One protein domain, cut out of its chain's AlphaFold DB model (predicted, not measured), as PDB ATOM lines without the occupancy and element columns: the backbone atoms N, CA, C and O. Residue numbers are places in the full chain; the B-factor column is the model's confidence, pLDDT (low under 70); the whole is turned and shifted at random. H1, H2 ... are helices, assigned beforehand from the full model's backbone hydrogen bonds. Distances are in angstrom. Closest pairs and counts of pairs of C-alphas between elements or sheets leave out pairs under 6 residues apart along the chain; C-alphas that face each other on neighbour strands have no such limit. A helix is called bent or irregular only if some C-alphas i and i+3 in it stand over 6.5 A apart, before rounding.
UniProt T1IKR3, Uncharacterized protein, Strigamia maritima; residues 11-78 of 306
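This is residues 11 to 78 of the 306 residues of an uncharacterized protein of Strigamia maritima (UniProt T1IKR3). Two helices of equal residue count, H2 and H3, run opposite ways along two sides of the domain with a gap between them, and a long stretch with no named element, residues 45 to 78, folds back and forth, its residues 61 to 63 lying in that gap. Short H1 sits at one end of the length, making a corner with the start of H2, and the last printed residues lie at the other end. The printed part has 68 residues, with three named helices in the order H1, H2, H3 and no named strand; the class is all helix, though only 29 of the 68 residues are in named elements. The whole is compact, with a radius of gyration of the C-alphas of 11.6 A, and elongated, spanning 39 by 22 by 17 A.

Find C-alpha 17 at (8.924, 49.212, 27.264); from there H2, residues 17 to 28, runs 18.1 A to C-alpha 28 at (20.754, 46.967, 13.729). H3, residues 33 to 44, begins at C-alpha 33 at (16.411, 32.185, 12.147) and measures 16.9 A from first to last C-alpha. H1, residues 11 to 15, opens the printed part and measures 6.1 A. After H3, watch x in the C-alpha lines: it rises from 10.912 at Lys 49 to 27.749 at Thr 56, falls to 13.081 at Phe 63, and rises again to 30.054 at Glu 69.

Start at H2, which is neither bent nor irregular, but only just: C-alphas 25 and 28 are 6.1 A apart. H1 and H2 only just touch, with 3 pairs of C-alphas within 8 A, and touch only at the corner by their link. H2 touches H1 with residues 19 to 20 alone; the closest C-alphas of the two helices are those of Gln 13 and Trp 20, 5.5 A apart. H3 touches no helix: it is apart from H2 and from H1, with no C-alpha within 8 A of either. Look along the backbones and you find each O i to N i+4 pair within hydrogen-bond range in H1 and H3, and 6 of 8 in H2.

The two C-alphas farthest apart are those of Trp 11 and Leu 78, the first and last printed residues, 38.8 A. The printed part has no cut. The links from H1 to H2, 1 residue, and from H2 to H3, 4 residues, are tight. The 34 residues from 45 to 78 hold no named element, and their C-alphas lie 2 to 21 A from the mean of all C-alphas. The mean pLDDT of the printed part of this model is 92.8, and no printed residue is under 70.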
ATOM      1  N   TRP A  11      -0.507  48.213  22.686       96.75
ATOM      2  CA  TRP A  11      -0.364  48.107  24.136       96.75
ATOM      3  C   TRP A  11       0.977  47.498  24.571       96.75
ATOM      4  O   TRP A  11       1.402  47.725  25.703       96.75
ATOM      5  N   PHE A  12       1.659  46.731  23.712       96.00
ATOM      6  CA  PHE A  12       2.873  45.998  24.088       96.00
ATOM      7  C   PHE A  12       4.013  46.947  24.448       96.00
ATOM      8  O   PHE A  12       4.633  46.784  25.494       96.00
ATOM      9  N   GLN A  13       4.227  47.982  23.635       94.94
ATOM     10  CA  GLN A  13       5.233  49.015  23.901       94.94
ATOM     11  C   GLN A  13       4.969  49.778  25.209       94.94
ATOM     12  O   GLN A  13       5.915  50.153  25.894       94.94
ATOM     13  N   LEU A  14       3.697  49.967  25.582       96.31
ATOM     14  CA  LEU A  14       3.315  50.648  26.823       96.31
ATOM     15  C   LEU A  14       3.524  49.742  28.041       96.31
ATOM     16  O   LEU A  14       3.972  50.199  29.088       96.31
ATOM     17  N   LYS A  15       3.209  48.449  27.906       97.38
ATOM     18  CA  LYS A  15       3.270  47.475  29.004       97.38
ATOM     19  C   LYS A  15       4.675  46.906  29.235       97.38
ATOM     20  O   LYS A  15       5.031  46.624  30.375       97.38
ATOM     21  N   TYR A  16       5.466  46.737  28.175       97.25
ATOM     22  CA  TYR A  16       6.799  46.124  28.200       97.25
ATOM     23  C   TYR A  16       7.845  47.000  27.487       97.25
ATOM     24  O   TYR A  16       8.474  46.554  26.523       97.25
ATOM     25  N   PRO A  17       8.081  48.238  27.961       96.62
ATOM     26  CA  PRO A  17       8.924  49.212  27.264       96.62
ATOM     27  C   PRO A  17      10.366  48.731  27.061       96.62
ATOM     28  O   PRO A  17      10.933  48.955  26.000       96.62
ATOM     29  N   ARG A  18      10.939  47.992  28.022       97.25
ATOM     30  CA  ARG A  18      12.301  47.443  27.895       97.25
ATOM     31  C   ARG A  18      12.416  46.355  26.826       97.25
ATOM     32  O   ARG A  18      13.401  46.309  26.106       97.25
ATOM     33  N   LEU A  19      11.412  45.480  26.701       97.00
ATOM     34  CA  LEU A  19      11.416  44.464  25.639       97.00
ATOM     35  C   LEU A  19      11.268  45.128  24.267       97.00
ATOM     36  O   LEU A  19      11.887  44.702  23.299       97.00
ATOM     37  N   TRP A  20      10.462  46.191  24.199       96.69
ATOM     38  CA  TRP A  20      10.293  47.000  22.998       96.69
ATOM     39  C   TRP A  20      11.573  47.739  22.593       96.69
ATOM     40  O   TRP A  20      11.905  47.784  21.411       96.69
ATOM     41  N   GLU A  21      12.314  48.279  23.558       96.69
ATOM     42  CA  GLU A  21      13.622  48.894  23.327       96.69
ATOM     43  C   GLU A  21      14.626  47.879  22.769       96.69
ATOM     44  O   GLU A  21      15.223  48.138  21.727       96.69
ATOM     45  N   ASN A  22      14.713  46.683  23.359       96.88
ATOM     46  CA  ASN A  22      15.567  45.609  22.844       96.88
ATOM     47  C   ASN A  22      15.210  45.239  21.397       96.88
ATOM     48  O   ASN A  22      16.096  45.142  20.552       96.88
ATOM     49  N   LEU A  23      13.916  45.103  21.083       95.38
ATOM     50  CA  LEU A  23      13.451  44.840  19.717       95.38
ATOM     51  C   LEU A  23      13.885  45.929  18.731       95.38
ATOM     52  O   LEU A  23      14.214  45.614  17.590       95.38
ATOM     53  N   LYS A  24      13.890  47.201  19.151       95.31
ATOM     54  CA  LYS A  24      14.371  48.317  18.326       95.31
ATOM     55  C   LYS A  24      15.877  48.274  18.126       95.31
ATOM     56  O   LYS A  24      16.331  48.367  16.990       95.31
ATOM     57  N   THR A  25      16.633  48.083  19.199       96.06
ATOM     58  CA  THR A  25      18.093  47.955  19.142       96.06
ATOM     59  C   THR A  25      18.512  46.808  18.222       96.06
ATOM     60  O   THR A  25      19.384  46.977  17.369       96.06
ATOM     61  N   ASN A  26      17.826  45.666  18.320       95.19
ATOM     62  CA  ASN A  26      18.106  44.458  17.545       95.19
ATOM     63  C   ASN A  26      17.891  44.612  16.030       95.19
ATOM     64  O   ASN A  26      18.410  43.793  15.277       95.19
ATOM     65  N   GLN A  27      17.202  45.661  15.562       92.31
ATOM     66  CA  GLN A  27      17.060  45.948  14.123       92.31
ATOM     67  C   GLN A  27      18.411  46.199  13.441       92.31
ATOM     68  O   GLN A  27      18.558  45.924  12.255       92.31
ATOM     69  N   ASN A  28      19.397  46.686  14.200       90.94
ATOM     70  CA  ASN A  28      20.754  46.967  13.729       90.94
ATOM     71  C   ASN A  28      21.774  45.938  14.255       90.94
ATOM     72  O   ASN A  28      22.962  46.240  14.373       90.94
ATOM     73  N   ARG A  29      21.317  44.738  14.639       91.56
ATOM     74  CA  ARG A  29      22.163  43.644  15.143       91.56
ATOM     75  C   ARG A  29      22.130  42.451  14.189       91.56
ATOM     76  O   ARG A  29      21.153  42.231  13.476       91.56
ATOM     77  N   LEU A  30      23.191  41.643  14.218       90.25
ATOM     78  CA  LEU A  30      23.230  40.371  13.500       90.25
ATOM     79  C   LEU A  30      22.220  39.395  14.119       90.25
ATOM     80  O   LEU A  30      22.395  38.940  15.250       90.25
ATOM     81  N   THR A  31      21.181  39.064  13.355       90.69
ATOM     82  CA  THR A  31      20.120  38.122  13.730       90.69
ATOM     83  C   THR A  31      20.077  36.937  12.769       90.69
ATOM     84  O   THR A  31      20.524  37.008  11.624       90.69
ATOM     85  N   THR A  32      19.529  35.826  13.242       89.81
ATOM     86  CA  THR A  32      19.415  34.555  12.530       89.81
ATOM     87  C   THR A  32      18.027  33.941  12.725       89.81
ATOM     88  O   THR A  32      17.317  34.278  13.677       89.81
ATOM     89  N   PRO A  33      17.630  32.957  11.900       91.00
ATOM     90  CA  PRO A  33      16.411  32.185  12.147       91.00
ATOM     91  C   PRO A  33      16.379  31.481  13.518       91.00
ATOM     92  O   PRO A  33      15.296  31.238  14.055       91.00
ATOM     93  N   PHE A  34      17.538  31.186  14.126       92.12
ATOM     94  CA  PHE A  34      17.601  30.627  15.481       92.12
ATOM     95  C   PHE A  34      17.132  31.627  16.545       92.12
ATOM     96  O   PHE A  34      16.518  31.219  17.532       92.12
ATOM     97  N   ASP A  35      17.353  32.922  16.326       94.44
ATOM     98  CA  ASP A  35      16.884  33.993  17.210       94.44
ATOM     99  C   ASP A  35      15.354  34.127  17.133       94.44
ATOM    100  O   ASP A  35      14.667  34.258  18.149       94.44
ATOM    101  N   VAL A  36      14.778  33.966  15.934       93.94
ATOM    102  CA  VAL A  36      13.316  33.897  15.748       93.94
ATOM    103  C   VAL A  36      12.735  32.679  16.467       93.94
ATOM    104  O   VAL A  36      11.771  32.816  17.217       93.94
ATOM    105  N   TYR A  37      13.347  31.501  16.312       94.44
ATOM    106  CA  TYR A  37      12.941  30.296  17.041       94.44
ATOM    107  C   TYR A  37      12.985  30.498  18.566       94.44
ATOM    108  O   TYR A  37      12.024  30.165  19.267       94.44
ATOM    109  N   ALA A  38      14.063  31.098  19.084       95.25
ATOM    110  CA  ALA A  38      14.196  31.422  20.504       95.25
ATOM    111  C   ALA A  38      13.114  32.411  20.970       95.25
ATOM    112  O   ALA A  38      12.543  32.232  22.046       95.25
ATOM    113  N   THR A  39      12.779  33.401  20.138       95.69
ATOM    114  CA  THR A  39      11.711  34.377  20.405       95.69
ATOM    115  C   THR A  39      10.342  33.710  20.461       95.69
ATOM    116  O   THR A  39       9.584  33.949  21.396       95.69
ATOM    117  N   LEU A  40      10.020  32.828  19.510       95.81
ATOM    118  CA  LEU A  40       8.751  32.091  19.504       95.81
ATOM    119  C   LEU A  40       8.613  31.212  20.753       95.81
ATOM    120  O   LEU A  40       7.556  31.194  21.383       95.81
ATOM    121  N   LYS A  41       9.694  30.542  21.165       95.56
ATOM    122  CA  LYS A  41       9.720  29.774  22.416       95.56
ATOM    123  C   LYS A  41       9.515  30.667  23.643       95.56
ATOM    124  O   LYS A  41       8.816  30.272  24.574       95.56
ATOM    125  N   ASP A  42      10.093  31.865  23.638       94.88
ATOM    126  CA  ASP A  42       9.910  32.856  24.699       94.88
ATOM    127  C   ASP A  42       8.463  33.365  24.773       94.88
ATOM    128  O   ASP A  42       7.915  33.488  25.863       94.88
ATOM    129  N   ILE A  43       7.799  33.569  23.629       94.69
ATOM    130  CA  ILE A  43       6.373  33.940  23.566       94.69
ATOM    131  C   ILE A  43       5.492  32.858  24.205       94.69
ATOM    132  O   ILE A  43       4.574  33.181  24.958       94.69
ATOM    133  N   LEU A  44       5.782  31.577  23.957       95.75
ATOM    134  CA  LEU A  44       5.035  30.469  24.569       95.75
ATOM    135  C   LEU A  44       5.180  30.429  26.100       95.75
ATOM    136  O   LEU A  44       4.295  29.928  26.790       95.75
ATOM    137  N   GLN A  45       6.283  30.955  26.637       93.06
ATOM    138  CA  GLN A  45       6.592  31.000  28.070       93.06
ATOM    139  C   GLN A  45       6.792  32.444  28.545       93.06
ATOM    140  O   GLN A  45       7.724  32.754  29.295       93.06
ATOM    141  N   PHE A  46       5.932  33.346  28.072       94.25
ATOM    142  CA  PHE A  46       6.157  34.776  28.208       94.25
ATOM    143  C   PHE A  46       6.027  35.251  29.658       94.25
ATOM    144  O   PHE A  46       4.957  35.212  30.263       94.25
ATOM    145  N   THR A  47       7.129  35.761  30.209       92.81
ATOM    146  CA  THR A  47       7.182  36.294  31.585       92.81
ATOM    147  C   THR A  47       7.127  37.820  31.646       92.81
ATOM    148  O   THR A  47       7.002  38.387  32.732       92.81
ATOM    149  N   GLY A  48       7.259  38.504  30.502       92.50
ATOM    150  CA  GLY A  48       7.356  39.965  30.435       92.50
ATOM    151  C   GLY A  48       8.650  40.555  31.008       92.50
ATOM    152  O   GLY A  48       8.759  41.774  31.132       92.50
ATOM    153  N   LYS A  49       9.626  39.717  31.378       93.19
ATOM    154  CA  LYS A  49      10.912  40.138  31.944       93.19
ATOM    155  C   LYS A  49      12.018  40.037  30.898       93.19
ATOM    156  O   LYS A  49      12.048  39.094  30.116       93.19
ATOM    157  N   VAL A  50      12.948  40.992  30.930       92.88
ATOM    158  CA  VAL A  50      14.155  40.960  30.093       92.88
ATOM    159  C   VAL A  50      15.019  39.780  30.531       92.88
ATOM    160  O   VAL A  50      15.357  39.656  31.711       92.88
ATOM    161  N   LYS A  51      15.384  38.925  29.577       92.25
ATOM    162  CA  LYS A  51      16.372  37.860  29.772       92.25
ATOM    163  C   LYS A  51      17.759  38.394  29.422       92.25
ATOM    164  O   LYS A  51      17.888  39.257  28.559       92.25
ATOM    165  N   LYS A  52      18.793  37.896  30.101       90.25
ATOM    166  CA  LYS A  52      20.181  38.158  29.702       90.25
ATOM    167  C   LYS A  52      20.532  37.236  28.541       90.25
ATOM    168  O   LYS A  52      20.201  36.055  28.603       90.25
ATOM    169  N   ALA A  53      21.185  37.787  27.530       92.31
ATOM    170  CA  ALA A  53      21.738  37.039  26.414       92.31
ATOM    171  C   ALA A  53      23.254  36.924  26.578       92.31
ATOM    172  O   ALA A  53      23.902  37.876  27.024       92.31
ATOM    173  N   ALA A  54      23.812  35.775  26.217       92.31
ATOM    174  CA  ALA A  54      25.246  35.590  26.075       92.31
ATOM    175  C   ALA A  54      25.615  35.538  24.591       92.31
ATOM    176  O   ALA A  54      24.874  35.014  23.762       92.31
ATOM    177  N   VAL A  55      26.802  36.034  24.250       91.44
ATOM    178  CA  VAL A  55      27.323  35.988  22.875       91.44
ATOM    179  C   VAL A  55      27.398  34.545  22.352       91.44
ATOM    180  O   VAL A  55      27.152  34.302  21.176       91.44
ATOM    181  N   THR A  56      27.659  33.587  23.243       88.62
ATOM    182  CA  THR A  56      27.749  32.148  22.961       88.62
ATOM    183  C   THR A  56      26.403  31.468  22.696       88.62
ATOM    184  O   THR A  56      26.378  30.290  22.339       88.62
ATOM    185  N   ASP A  57      25.279  32.158  22.897       90.62
ATOM    186  CA  ASP A  57      23.958  31.570  22.694       90.62
ATOM    187  C   ASP A  57      23.683  31.378  21.199       90.62
ATOM    188  O   ASP A  57      23.629  32.337  20.423       90.62
ATOM    189  N   ARG A  58      23.429  30.127  20.790       85.75
ATOM    190  CA  ARG A  58      23.101  29.796  19.391       85.75
ATOM    191  C   ARG A  58      21.886  30.576  18.879       85.75
ATOM    192  O   ARG A  58      21.880  30.994  17.729       85.75
ATOM    193  N   GLY A  59      20.872  30.766  19.721       92.50
ATOM    194  CA  GLY A  59      19.693  31.575  19.420       92.50
ATOM    195  C   GLY A  59      19.305  32.424  20.625       92.50
ATOM    196  O   GLY A  59      19.078  31.890  21.711       92.50
ATOM    197  N   ILE A  60      19.221  33.731  20.419       95.88
ATOM    198  CA  ILE A  60      18.867  34.747  21.406       95.88
ATOM    199  C   ILE A  60      17.445  35.228  21.105       95.88
ATOM    200  O   ILE A  60      17.130  35.613  19.984       95.88
ATOM    201  N   SER A  61      16.562  35.213  22.107       96.12
ATOM    202  CA  SER A  61      15.226  35.813  21.968       96.12
ATOM    203  C   SER A  61      15.357  37.298  21.634       96.12
ATOM    204  O   SER A  61      16.066  38.021  22.330       96.12
ATOM    205  N   LEU A  62      14.616  37.779  20.638       96.06
ATOM    206  CA  LEU A  62      14.606  39.179  20.212       96.06
ATOM    207  C   LEU A  62      14.046  40.130  21.289       96.06
ATOM    208  O   LEU A  62      14.162  41.346  21.150       96.06
ATOM    209  N   PHE A  63      13.458  39.593  22.365       96.44
ATOM    210  CA  PHE A  63      13.081  40.345  23.564       96.44
ATOM    211  C   PHE A  63      14.259  40.640  24.507       96.44
ATOM    212  O   PHE A  63      14.135  41.489  25.394       96.44
ATOM    213  N   ALA A  64      15.389  39.951  24.345       96.44
ATOM    214  CA  ALA A  64      16.667  40.291  24.958       96.44
ATOM    215  C   ALA A  64      17.494  41.135  23.980       96.44
ATOM    216  O   ALA A  64      17.328  41.027  22.766       96.44
ATOM    217  N   GLU A  65      18.380  41.984  24.491       96.38
ATOM    218  CA  GLU A  65      19.316  42.705  23.630       96.38
ATOM    219  C   GLU A  65      20.358  41.730  23.070       96.38
ATOM    220  O   GLU A  65      20.995  40.988  23.824       96.38
ATOM    221  N   ILE A  66      20.525  41.723  21.749       96.25
ATOM    222  CA  ILE A  66      21.578  40.965  21.081       96.25
ATOM    223  C   ILE A  66      22.896  41.736  21.231       96.25
ATOM    224  O   ILE A  66      22.947  42.914  20.852       96.25
ATOM    225  N   PRO A  67      23.966  41.091  21.735       95.12
ATOM    226  CA  PRO A  67      25.245  41.757  21.942       95.12
ATOM    227  C   PRO A  67      25.819  42.369  20.648       95.12
ATOM    228  O   PRO A  67      25.784  41.705  19.604       95.12
ATOM    229  N   PRO A  68      26.367  43.601  20.688       92.25
ATOM    230  CA  PRO A  68      27.009  44.244  19.534       92.25
ATOM    231  C   PRO A  68      28.146  43.420  18.924       92.25
ATOM    232  O   PRO A  68      28.353  43.450  17.717       92.25
ATOM    233  N   GLU A  69      28.879  42.694  19.758       90.88
ATOM    234  CA  GLU A  69      30.054  41.899  19.411       90.88
ATOM    235  C   GLU A  69      29.718  40.501  18.852       90.88
ATOM    236  O   GLU A  69      30.607  39.668  18.651       90.88
ATOM    237  N   ARG A  70      28.435  40.195  18.612       90.19
ATOM    238  CA  ARG A  70      28.018  38.917  18.016       90.19
ATOM    239  C   ARG A  70      28.527  38.823  16.573       90.19
ATOM    240  O   ARG A  70      28.125  39.592  15.708       90.19
ATOM    241  N   THR A  71      29.382  37.837  16.316       86.94
ATOM    242  CA  THR A  71      29.969  37.562  15.001       86.94
ATOM    243  C   THR A  71      29.197  36.445  14.297       86.94
ATOM    244  O   THR A  71      28.394  35.741  14.918       86.94
ATOM    245  N   CYS A  72      29.461  36.229  13.006       85.50
ATOM    246  CA  CYS A  72      28.931  35.073  12.275       85.50
ATOM    247  C   CYS A  72      29.277  33.737  12.961       85.50
ATOM    248  O   CYS A  72      28.431  32.848  13.023       85.50
ATOM    249  N   GLU A  73      30.475  33.625  13.546       84.25
ATOM    250  CA  GLU A  73      30.912  32.439  14.293       84.25
ATOM    251  C   GLU A  73      30.056  32.214  15.548       84.25
ATOM    252  O   GLU A  73      29.531  31.116  15.747       84.25
ATOM    253  N   HIS A  74      29.811  33.270  16.331       87.12
ATOM    254  CA  HIS A  74      28.911  33.235  17.492       87.12
ATOM    255  C   HIS A  74      27.470  32.851  17.109       87.12
ATOM    256  O   HIS A  74      26.776  32.159  17.853       87.12
ATOM    257  N   ALA A  75      27.031  33.261  15.919       84.94
ATOM    258  CA  ALA A  75      25.719  32.953  15.362       84.94
ATOM    259  C   ALA A  75      25.643  31.579  14.653       84.94
ATOM    260  O   ALA A  75      24.629  31.262  14.028       84.94
ATOM    261  N   ALA A  76      26.702  30.759  14.734       83.81
ATOM    262  CA  ALA A  76      26.839  29.460  14.067       83.81
ATOM    263  C   ALA A  76      26.720  29.496  12.522       83.81
ATOM    264  O   ALA A  76      26.485  28.464  11.878       83.81
ATOM    265  N   ILE A  77      26.930  30.667  11.915       83.25
ATOM    266  CA  ILE A  77      26.967  30.881  10.466       83.25
ATOM    267  C   ILE A  77      28.353  30.472   9.948       83.25
ATOM    268  O   ILE A  77      29.374  30.872  10.505       83.25
ATOM    269  N   LEU A  78      28.413  29.664   8.881       77.81
ATOM    270  CA  LEU A  78      29.684  29.388   8.201       77.81
ATOM    271  C   LEU A  78      30.262  30.669   7.641       77.81
ATOM    272  O   LEU A  78      29.532  31.465   7.060       77.81
TER     273      LEU A  78